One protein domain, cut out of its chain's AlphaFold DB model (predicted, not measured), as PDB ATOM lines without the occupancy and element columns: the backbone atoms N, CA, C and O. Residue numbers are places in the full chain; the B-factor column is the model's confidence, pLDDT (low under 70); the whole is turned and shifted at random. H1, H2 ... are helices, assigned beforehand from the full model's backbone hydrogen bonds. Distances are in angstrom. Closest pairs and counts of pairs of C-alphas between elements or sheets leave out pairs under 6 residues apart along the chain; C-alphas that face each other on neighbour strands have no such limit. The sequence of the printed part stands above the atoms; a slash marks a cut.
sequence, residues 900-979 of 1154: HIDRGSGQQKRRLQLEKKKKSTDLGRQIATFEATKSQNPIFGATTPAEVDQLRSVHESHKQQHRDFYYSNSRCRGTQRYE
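What this domain is: This is residues 900 to 979 of the 1154 residues of an uncharacterized protein of Mucor lusitanicus CBS 277.49 (UniProt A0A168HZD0). A chain of helices goes out along one open V and folds back along a second row beside it. H2 and H3 are the two arms of the V and meet at its corner, while on the way back H4 runs opposite to H3, offset toward the far end, H5 packs on the corner end of H3, and H6 runs back beside H2. Contacts between the two rows are few, and the short H1 lies at the far end of H2. The printed part has 80 residues with six named helices, H1 to H6 in chain order, and no named strand; its class is all helix, every named element being a helix. It is loose, with a radius of gyration of the C-alphas of 15.6 A, and elongated, spanning 46 by 27 by 20 A.

Where its parts are: The longest helix, H3, covers residues 922 to 936 and measures 21.2 A from first to last C-alpha, starting at (135.678, 158.673, 121.119). Before it come H2, residues 907 to 920, 19.9 A, and H1, residues 900 to 904, 6.0 A, whose first C-alpha is at (103.280, 157.042, 126.159). After it come H4, residues 945 to 956, 16.6 A; H5, residues 959 to 967, 11.9 A; and H6, residues 969 to 979, 15.8 A, whose last C-alpha is at (112.302, 168.888, 133.141).

How they stand to each other: H3 touches H5 with residues 923 to 927 alone, at a steep tilt of 66 degrees, opposite ways; the closest C-alphas, of Ile 927 and His 962, are 6.4 A apart. H2 and H3 touch only at the corner by their link, about perpendicular at 74 degrees, with the C-alphas of Lys 918 and Gly 924 closest at 3.8 A. H3 and H4 are close but not clearly touching, at a shallow tilt of 15 degrees, opposite ways; their closest C-alphas, of Lys 934 and His 955, are 6.5 A apart. H2 and H6 only just touch, with 3 pairs of C-alphas within 8 A, through residues 907 to 910 of H2 alone; the closest are Gln 907 and Tyr 978, 7.1 A, and the tilt is shallow at 18 degrees, opposite ways. H1 is close to H2 but not clearly touching, with the C-alphas of Asp 902 and Gln 908 closest at 5.4 A. H4 and H5 meet only through their link, and so do H5 and H6. Among the pairs that are apart are H2 and H5, and H4 and H6. Every O i to N i+4 pair is within hydrogen-bond range in H1, H2, H3, H5 and H6, and 7 of 8 are in H4.

The domain as a whole: The two C-alphas farthest apart, of His 900 and Ala 946, are 47.4 A from each other, while the first and last printed C-alphas are 16.4 A apart. The printed part has no cut. The link from H3 to H4, residues 937 to 944, is short but not tight; the other links are tight. The mean pLDDT of the printed part is 85.4, and no printed residue is under 70.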
ATOM      1  N   HIS A 900     103.842 155.723 126.471       81.19
ATOM      2  CA  HIS A 900     103.280 157.042 126.159       81.19
ATOM      3  C   HIS A 900     103.908 158.140 127.038       81.19
ATOM      4  O   HIS A 900     104.322 159.176 126.517       81.19
ATOM      5  N   ILE A 901     104.084 157.883 128.341       80.62
ATOM      6  CA  ILE A 901     104.768 158.810 129.263       80.62
ATOM      7  C   ILE A 901     106.251 158.973 128.901       80.62
ATOM      8  O   ILE A 901     106.746 160.099 128.834       80.62
ATOM      9  N   ASP A 902     106.965 157.878 128.637       79.31
ATOM     10  CA  ASP A 902     108.396 157.872 128.293       79.31
ATOM     11  C   ASP A 902     108.684 158.672 127.007       79.31
ATOM     12  O   ASP A 902     109.643 159.447 126.940       79.31
ATOM     13  N   ARG A 903     107.791 158.567 126.013       83.19
ATOM     14  CA  ARG A 903     107.804 159.382 124.787       83.19
ATOM     15  C   ARG A 903     107.465 160.846 125.056       83.19
ATOM     16  O   ARG A 903     108.271 161.726 124.756       83.19
ATOM     17  N   GLY A 904     106.287 161.110 125.619       84.75
ATOM     18  CA  GLY A 904     105.741 162.461 125.762       84.75
ATOM     19  C   GLY A 904     106.556 163.358 126.692       84.75
ATOM     20  O   GLY A 904     106.790 164.529 126.384       84.75
ATOM     21  N   SER A 905     107.089 162.790 127.778       84.19
ATOM     22  CA  SER A 905     108.001 163.490 128.691       84.19
ATOM     23  C   SER A 905     109.356 163.840 128.068       84.19
ATOM     24  O   SER A 905     110.051 164.710 128.587       84.19
ATOM     25  N   GLY A 906     109.739 163.185 126.968       84.50
ATOM     26  CA  GLY A 906     111.051 163.322 126.336       84.50
ATOM     27  C   GLY A 906     112.135 162.415 126.927       84.50
ATOM     28  O   GLY A 906     113.281 162.490 126.481       84.50
ATOM     29  N   GLN A 907     111.806 161.539 127.885       81.75
ATOM     30  CA  GLN A 907     112.770 160.628 128.510       81.75
ATOM     31  C   GLN A 907     113.339 159.614 127.499       81.75
ATOM     32  O   GLN A 907     114.558 159.436 127.459       81.75
ATOM     33  N   GLN A 908     112.514 159.045 126.606       82.12
ATOM     34  CA  GLN A 908     112.997 158.174 125.520       82.12
ATOM     35  C   GLN A 908     113.991 158.919 124.615       82.12
ATOM     36  O   GLN A 908     115.084 158.431 124.337       82.12
ATOM     37  N   LYS A 909     113.651 160.150 124.200       84.75
ATOM     38  CA  LYS A 909     114.520 160.999 123.369       84.75
ATOM     39  C   LYS A 909     115.852 161.299 124.065       84.75
ATOM     40  O   LYS A 909     116.888 161.332 123.408       84.75
ATOM     41  N   ARG A 910     115.837 161.501 125.387       83.19
ATOM     42  CA  ARG A 910     117.040 161.749 126.194       83.19
ATOM     43  C   ARG A 910     117.968 160.529 126.248       83.19
ATOM     44  O   ARG A 910     119.178 160.744 126.141       83.19
ATOM     45  N   ARG A 911     117.420 159.306 126.370       83.50
ATOM     46  CA  ARG A 911     118.181 158.038 126.318       83.50
ATOM     47  C   ARG A 911     118.804 157.803 124.945       83.50
ATOM     48  O   ARG A 911     120.024 157.807 124.858       83.50
ATOM     49  N   LEU A 912     118.007 157.818 123.874       83.06
ATOM     50  CA  LEU A 912     118.497 157.659 122.492       83.06
ATOM     51  C   LEU A 912     119.615 158.663 122.136       83.06
ATOM     52  O   LEU A 912     120.578 158.338 121.446       83.06
ATOM     53  N   GLN A 913     119.527 159.903 122.636       85.31
ATOM     54  CA  GLN A 913     120.589 160.907 122.480       85.31
ATOM     55  C   GLN A 913     121.847 160.637 123.323       85.31
ATOM     56  O   GLN A 913     122.916 161.133 122.975       85.31
ATOM     57  N   LEU A 914     121.732 159.944 124.458       85.69
ATOM     58  CA  LEU A 914     122.874 159.487 125.255       85.69
ATOM     59  C   LEU A 914     123.567 158.309 124.569       85.69
ATOM     60  O   LEU A 914     124.765 158.394 124.328       85.69
ATOM     61  N   GLU A 915     122.812 157.281 124.185       82.88
ATOM     62  CA  GLU A 915     123.326 156.111 123.466       82.88
ATOM     63  C   GLU A 915     124.017 156.502 122.161       82.88
ATOM     64  O   GLU A 915     125.157 156.103 121.923       82.88
ATOM     65  N   LYS A 916     123.375 157.346 121.333       86.75
ATOM     66  CA  LYS A 916     123.984 157.820 120.084       86.75
ATOM     67  C   LYS A 916     125.318 158.518 120.350       86.75
ATOM     68  O   LYS A 916     126.268 158.247 119.629       86.75
ATOM     69  N   LYS A 917     125.419 159.355 121.393       84.94
ATOM     70  CA  LYS A 917     126.687 160.007 121.764       84.94
ATOM     71  C   LYS A 917     127.739 159.023 122.284       84.94
ATOM     72  O   LYS A 917     128.902 159.190 121.932       84.94
ATOM     73  N   LYS A 918     127.351 158.008 123.068       88.00
ATOM     74  CA  LYS A 918     128.262 156.930 123.498       88.00
ATOM     75  C   LYS A 918     128.824 156.152 122.300       88.00
ATOM     76  O   LYS A 918     130.012 155.873 122.267       88.00
ATOM     77  N   LYS A 919     128.004 155.884 121.277       85.25
ATOM     78  CA  LYS A 919     128.440 155.234 120.025       85.25
ATOM     79  C   LYS A 919     129.312 156.139 119.141       85.25
ATOM     80  O   LYS A 919     130.315 155.688 118.598       85.25
ATOM     81  N   SER A 920     128.913 157.401 118.962       85.62
ATOM     82  CA  SER A 920     129.409 158.266 117.880       85.62
ATOM     83  C   SER A 920     130.584 159.182 118.235       85.62
ATOM     84  O   SER A 920     130.911 160.046 117.428       85.62
ATOM     85  N   THR A 921     131.152 159.095 119.438       88.81
ATOM     86  CA  THR A 921     132.275 159.949 119.867       88.81
ATOM     87  C   THR A 921     133.305 159.117 120.615       88.81
ATOM     88  O   THR A 921     132.915 158.231 121.371       88.81
ATOM     89  N   ASP A 922     134.595 159.409 120.450       88.75
ATOM     90  CA  ASP A 922     135.678 158.673 121.119       88.75
ATOM     91  C   ASP A 922     135.576 158.754 122.638       88.75
ATOM     92  O   ASP A 922     135.554 157.723 123.305       88.75
ATOM     93  N   LEU A 923     135.357 159.959 123.174       88.12
ATOM     94  CA  LEU A 923     135.036 160.164 124.589       88.12
ATOM     95  C   LEU A 923     133.824 159.318 125.018       88.12
ATOM     96  O   LEU A 923     133.836 158.693 126.071       88.12
ATOM     97  N   GLY A 924     132.778 159.251 124.191       87.56
ATOM     98  CA  GLY A 924     131.598 158.428 124.457       87.56
ATOM     99  C   GLY A 924     131.886 156.923 124.501       87.56
ATOM    100  O   GLY A 924     131.302 156.232 125.338       87.56
ATOM    101  N   ARG A 925     132.793 156.432 123.647       87.69
ATOM    102  CA  ARG A 925     133.250 155.033 123.629       87.69
ATOM    103  C   ARG A 925     134.133 154.721 124.834       87.69
ATOM    104  O   ARG A 925     133.875 153.738 125.517       87.69
ATOM    105  N   GLN A 926     135.086 155.595 125.160       87.75
ATOM    106  CA  GLN A 926     135.921 155.485 126.363       87.75
ATOM    107  C   GLN A 926     135.064 155.430 127.636       87.75
ATOM    108  O   GLN A 926     135.259 154.552 128.472       87.75
ATOM    109  N   ILE A 927     134.050 156.297 127.754       87.62
ATOM    110  CA  ILE A 927     133.100 156.266 128.876       87.62
ATOM    111  C   ILE A 927     132.255 154.990 128.888       87.62
ATOM    112  O   ILE A 927     132.006 154.454 129.964       87.62
ATOM    113  N   ALA A 928     131.849 154.459 127.731       85.25
ATOM    114  CA  ALA A 928     131.135 153.186 127.674       85.25
ATOM    115  C   ALA A 928     131.993 152.007 128.180       85.25
ATOM    116  O   ALA A 928     131.514 151.201 128.979       85.25
ATOM    117  N   THR A 929     133.267 151.942 127.777       85.31
ATOM    118  CA  THR A 929     134.232 150.948 128.277       85.31
ATOM    119  C   THR A 929     134.469 151.114 129.779       85.31
ATOM    120  O   THR A 929     134.357 150.150 130.530       85.31
ATOM    121  N   PHE A 930     134.708 152.341 130.244       84.19
ATOM    122  CA  PHE A 930     134.956 152.639 131.655       84.19
ATOM    123  C   PHE A 930     133.754 152.325 132.561       84.19
ATOM    124  O   PHE A 930     133.924 151.809 133.664       84.19
ATOM    125  N   GLU A 931     132.526 152.580 132.104       85.88
ATOM    126  CA  GLU A 931     131.313 152.153 132.810       85.88
ATOM    127  C   GLU A 931     131.212 150.625 132.915       85.88
ATOM    128  O   GLU A 931     130.799 150.118 133.958       85.88
ATOM    129  N   ALA A 932     131.633 149.883 131.884       81.06
ATOM    130  CA  ALA A 932     131.719 148.427 131.959       81.06
ATOM    131  C   ALA A 932     132.782 147.978 132.979       81.06
ATOM    132  O   ALA A 932     132.479 147.131 133.818       81.06
ATOM    133  N   THR A 933     133.969 148.600 132.998       82.94
ATOM    134  CA  THR A 933     135.012 148.347 134.012       82.94
ATOM    135  C   THR A 933     134.506 148.629 135.429       82.94
ATOM    136  O   THR A 933     134.683 147.800 136.320       82.94
ATOM    137  N   LYS A 934     133.810 149.753 135.648       82.56
ATOM    138  CA  LYS A 934     133.172 150.092 136.934       82.56
ATOM    139  C   LYS A 934     132.084 149.097 137.340       82.56
ATOM    140  O   LYS A 934     131.931 148.822 138.526       82.56
ATOM    141  N   SER A 935     131.328 148.570 136.375       80.31
ATOM    142  CA  SER A 935     130.290 147.561 136.614       80.31
ATOM    143  C   SER A 935     130.863 146.177 136.926       80.31
ATOM    144  O   SER A 935     130.203 145.408 137.618       80.31
ATOM    145  N   GLN A 936     132.054 145.853 136.414       77.19
ATOM    146  CA  GLN A 936     132.797 144.634 136.754       77.19
ATOM    147  C   GLN A 936     133.486 144.746 138.121       77.19
ATOM    148  O   GLN A 936     133.590 143.752 138.827       77.19
ATOM    149  N   ASN A 937     133.897 145.957 138.506       82.88
ATOM    150  CA  ASN A 937     134.659 146.242 139.724       82.88
ATOM    151  C   ASN A 937     133.874 147.174 140.676       82.88
ATOM    152  O   ASN A 937     134.295 148.312 140.905       82.88
ATOM    153  N   PRO A 938     132.692 146.786 141.195       86.12
ATOM    154  CA  PRO A 938     131.875 147.670 142.021       86.12
ATOM    155  C   PRO A 938     132.485 147.861 143.417       86.12
ATOM    156  O   PRO A 938     132.630 146.899 144.159       86.12
ATOM    157  N   ILE A 939     132.717 149.109 143.844       86.62
ATOM    158  CA  ILE A 939     133.228 149.426 145.199       86.62
ATOM    159  C   ILE A 939     132.336 148.845 146.318       86.62
ATOM    160  O   ILE A 939     132.823 148.493 147.386       86.62
ATOM    161  N   PHE A 940     131.028 148.698 146.080       83.25
ATOM    162  CA  PHE A 940     130.116 148.041 147.027       83.25
ATOM    163  C   PHE A 940     130.432 146.546 147.252       83.25
ATOM    164  O   PHE A 940     130.084 146.016 148.301       83.25
ATOM    165  N   GLY A 941     131.085 145.878 146.299       81.25
ATOM    166  CA  GLY A 941     131.514 144.484 146.435       81.25
ATOM    167  C   GLY A 941     132.739 144.285 147.330       81.25
ATOM    168  O   GLY A 941     133.052 143.140 147.636       81.25
ATOM    169  N   ALA A 942     133.404 145.367 147.755       88.56
ATOM    170  CA  ALA A 942     134.622 145.292 148.551       88.56
ATOM    171  C   ALA A 942     134.404 144.567 149.887       88.56
ATOM    172  O   ALA A 942     133.466 144.856 150.634       88.56
ATOM    173  N   THR A 943     135.328 143.668 150.205       87.50
ATOM    174  CA  THR A 943     135.347 142.848 151.420       87.50
ATOM    175  C   THR A 943     136.336 143.360 152.465       87.50
ATOM    176  O   THR A 943     136.131 143.129 153.656       87.50
ATOM    177  N   THR A 944     137.371 144.101 152.058       91.25
ATOM    178  CA  THR A 944     138.388 144.658 152.967       91.25
ATOM    179  C   THR A 944     138.600 146.163 152.760       91.25
ATOM    180  O   THR A 944     138.344 146.678 151.669       91.25
ATOM    181  N   PRO A 945     139.110 146.902 153.766       92.12
ATOM    182  CA  PRO A 945     139.439 148.318 153.599       92.12
ATOM    183  C   PRO A 945     140.469 148.606 152.495       92.12
ATOM    184  O   PRO A 945     140.338 149.615 151.811       92.12
ATOM    185  N   ALA A 946     141.449 147.718 152.287       91.81
ATOM    186  CA  ALA A 946     142.469 147.869 151.243       91.81
ATOM    187  C   ALA A 946     141.888 147.688 149.828       91.81
ATOM    188  O   ALA A 946     142.226 148.430 148.906       91.81
ATOM    189  N   GLU A 947     140.954 146.749 149.663       93.19
ATOM    190  CA  GLU A 947     140.221 146.542 148.410       93.19
ATOM    191  C   GLU A 947     139.387 147.782 148.031       93.19
ATOM    192  O   GLU A 947     139.318 148.148 146.857       93.19
ATOM    193  N   VAL A 948     138.825 148.503 149.015       93.44
ATOM    194  CA  VAL A 948     138.134 149.787 148.769       93.44
ATOM    195  C   VAL A 948     139.067 150.811 148.113       93.44
ATOM    196  O   VAL A 948     138.624 151.517 147.207       93.44
ATOM    197  N   ASP A 949     140.339 150.894 148.514       91.06
ATOM    198  CA  ASP A 949     141.300 151.835 147.917       91.06
ATOM    199  C   ASP A 949     141.765 151.406 146.523       91.06
ATOM    200  O   ASP A 949     141.861 152.244 145.623       91.06
ATOM    201  N   GLN A 950     141.978 150.104 146.306       91.44
ATOM    202  CA  GLN A 950     142.282 149.557 144.980       91.44
ATOM    203  C   GLN A 950     141.145 149.857 143.990       91.44
ATOM    204  O   GLN A 950     141.369 150.447 142.929       91.44
ATOM    205  N   LEU A 951     139.900 149.548 144.371       91.38
ATOM    206  CA  LEU A 951     138.714 149.824 143.559       91.38
ATOM    207  C   LEU A 951     138.481 151.333 143.381       91.38
ATOM    208  O   LEU A 951     138.115 151.771 142.288       91.38
ATOM    209  N   ARG A 952     138.748 152.154 144.406       90.88
ATOM    210  CA  ARG A 952     138.722 153.622 144.292       90.88
ATOM    211  C   ARG A 952     139.708 154.112 143.233       90.88
ATOM    212  O   ARG A 952     139.310 154.922 142.404       90.88
ATOM    213  N   SER A 953     140.947 153.620 143.234       89.75
ATOM    214  CA  SER A 953     141.982 154.004 142.262       89.75
ATOM    215  C   SER A 953     141.541 153.713 140.820       89.75
ATOM    216  O   SER A 953     141.542 154.608 139.969       89.75
ATOM    217  N   VAL A 954     141.015 152.506 140.567       88.69
ATOM    218  CA  VAL A 954     140.420 152.135 139.267       88.69
ATOM    219  C   VAL A 954     139.304 153.108 138.871       88.69
ATOM    220  O   VAL A 954     139.250 153.566 137.729       88.69
ATOM    221  N   HIS A 955     138.427 153.471 139.810       87.75
ATOM    222  CA  HIS A 955     137.302 154.382 139.578       87.75
ATOM    223  C   HIS A 955     137.691 155.867 139.447       87.75
ATOM    224  O   HIS A 955     136.898 156.640 138.903       87.75
ATOM    225  N   GLU A 956     138.871 156.272 139.914       88.56
ATOM    226  CA  GLU A 956     139.398 157.640 139.811       88.56
ATOM    227  C   GLU A 956     140.040 157.899 138.432       88.56
ATOM    228  O   GLU A 956     139.948 159.009 137.907       88.56
ATOM    229  N   SER A 957     140.608 156.859 137.804       84.75
ATOM    230  CA  SER A 957     141.392 156.924 136.552       84.75
ATOM    231  C   SER A 957     140.758 157.713 135.393       84.75
ATOM    232  O   SER A 957     141.464 158.402 134.663       84.75
ATOM    233  N   HIS A 958     139.431 157.643 135.228       82.06
ATOM    234  CA  HIS A 958     138.684 158.364 134.184       82.06
ATOM    235  C   HIS A 958     137.647 159.344 134.769       82.06
ATOM    236  O   HIS A 958     136.620 159.646 134.148       82.06
ATOM    237  N   LYS A 959     137.877 159.833 135.999       88.00
ATOM    238  CA  LYS A 959     136.966 160.741 136.718       88.00
ATOM    239  C   LYS A 959     136.645 162.001 135.910       88.00
ATOM    240  O   LYS A 959     135.480 162.398 135.852       88.00
ATOM    241  N   GLN A 960     137.652 162.616 135.287       88.62
ATOM    242  CA  GLN A 960     137.465 163.880 134.576       88.62
ATOM    243  C   GLN A 960     136.700 163.685 133.264       88.62
ATOM    244  O   GLN A 960     135.674 164.332 133.068       88.62
ATOM    245  N   GLN A 961     137.087 162.705 132.440       88.31
ATOM    246  CA  GLN A 961     136.358 162.340 131.219       88.31
ATOM    247  C   GLN A 961     134.875 162.055 131.516       88.31
ATOM    248  O   GLN A 961     133.988 162.439 130.748       88.31
ATOM    249  N   HIS A 962     134.589 161.398 132.649       88.44
ATOM    250  CA  HIS A 962     133.225 161.108 133.090       88.44
ATOM    251  C   HIS A 962     132.436 162.392 133.385       88.44
ATOM    252  O   HIS A 962     131.306 162.544 132.907       88.44
ATOM    253  N   ARG A 963     133.042 163.340 134.118       90.31
ATOM    254  CA  ARG A 963     132.448 164.659 134.385       90.31
ATOM    255  C   ARG A 963     132.205 165.434 133.095       90.31
ATOM    256  O   ARG A 963     131.085 165.901 132.877       90.31
ATOM    257  N   ASP A 964     133.206 165.509 132.224       88.69
ATOM    258  CA  ASP A 964     133.146 166.247 130.962       88.69
ATOM    259  C   ASP A 964     132.029 165.711 130.059       88.69
ATOM    260  O   ASP A 964     131.239 166.481 129.504       88.69
ATOM    261  N   PHE A 965     131.882 164.386 129.964       90.25
ATOM    262  CA  PHE A 965     130.815 163.764 129.186       90.25
ATOM    263  C   PHE A 965     129.424 164.055 129.776       90.25
ATOM    264  O   PHE A 965     128.552 164.599 129.078       90.25
ATOM    265  N   TYR A 966     129.196 163.722 131.053       88.00
ATOM    266  CA  TYR A 966     127.866 163.774 131.672       88.00
ATOM    267  C   TYR A 966     127.382 165.185 132.015       88.00
ATOM    268  O   TYR A 966     126.190 165.472 131.840       88.00
ATOM    269  N   TYR A 967     128.283 166.071 132.439       89.06
ATOM    270  CA  TYR A 967     127.971 167.438 132.864       89.06
ATOM    271  C   TYR A 967     128.296 168.502 131.801       89.06
ATOM    272  O   TYR A 967     128.135 169.698 132.055       89.06
ATOM    273  N   SER A 968     128.643 168.082 130.575       86.69
ATOM    274  CA  SER A 968     128.793 168.974 129.417       86.69
ATOM    275  C   SER A 968     127.625 169.956 129.249       86.69
ATOM    276  O   SER A 968     126.445 169.621 129.414       86.69
ATOM    277  N   ASN A 969     127.939 171.164 128.766       82.44
ATOM    278  CA  ASN A 969     126.975 172.229 128.449       82.44
ATOM    279  C   ASN A 969     125.751 171.731 127.651       82.44
ATOM    280  O   ASN A 969     124.610 172.120 127.916       82.44
ATOM    281  N   SER A 970     125.984 170.837 126.684       82.50
ATOM    282  CA  SER A 970     124.952 170.193 125.862       82.50
ATOM    283  C   SER A 970     124.008 169.307 126.691       82.50
ATOM    284  O   SER A 970     122.787 169.361 126.509       82.50
ATOM    285  N   ARG A 971     124.545 168.512 127.628       84.50
ATOM    286  CA  ARG A 971     123.768 167.607 128.485       84.50
ATOM    287  C   ARG A 971     122.988 168.367 129.549       84.50
ATOM    288  O   ARG A 971     121.785 168.130 129.657       84.50
ATOM    289  N   CYS A 972     123.602 169.325 130.241       81.69
ATOM    290  CA  CYS A 972     122.934 170.108 131.286       81.69
ATOM    291  C   CYS A 972     121.770 170.951 130.732       81.69
ATOM    292  O   CYS A 972     120.662 170.898 131.272       81.69
ATOM    293  N   ARG A 973     121.950 171.614 129.577       78.12
ATOM    294  CA  ARG A 973     120.845 172.279 128.847       78.12
ATOM    295  C   ARG A 973     119.763 171.285 128.396       78.12
ATOM    296  O   ARG A 973     118.573 171.598 128.425       78.12
ATOM    297  N   GLY A 974     120.153 170.070 127.999       80.06
ATOM    298  CA  GLY A 974     119.228 168.984 127.664       80.06
ATOM    299  C   GLY A 974     118.363 168.532 128.847       80.06
ATOM    300  O   GLY A 974     117.167 168.306 128.675       80.06
ATOM    301  N   THR A 975     118.935 168.460 130.052       77.38
ATOM    302  CA  THR A 975     118.209 168.120 131.288       77.38
ATOM    303  C   THR A 975     117.146 169.169 131.628       77.38
ATOM    304  O   THR A 975     116.011 168.794 131.906       77.38
ATOM    305  N   GLN A 976     117.449 170.469 131.509       74.19
ATOM    306  CA  GLN A 976     116.458 171.536 131.727       74.19
ATOM    307  C   GLN A 976     115.272 171.440 130.751       74.19
ATOM    308  O   GLN A 976     114.111 171.526 131.154       74.19
ATOM    309  N   ARG A 977     115.557 171.213 129.459       79.81
ATOM    310  CA  ARG A 977     114.524 171.012 128.426       79.81
ATOM    311  C   ARG A 977     113.642 169.802 128.741       79.81
ATOM    312  O   ARG A 977     112.431 169.884 128.558       79.81
ATOM    313  N   TYR A 978     114.233 168.718 129.245       82.88
ATOM    314  CA  TYR A 978     113.504 167.537 129.707       82.88
ATOM    315  C   TYR A 978     112.622 167.830 130.932       82.88
ATOM    316  O   TYR A 978     111.449 167.472 130.906       82.88
ATOM    317  N   GLU A 979     113.120 168.517 131.969       77.44
ATOM    318  CA  GLU A 979     112.302 168.888 133.141       77.44
ATOM    319  C   GLU A 979     111.062 169.706 132.729       77.44
ATOM    320  O   GLU A 979     109.941 169.399 133.149       77.44
TER     321      GLU A 979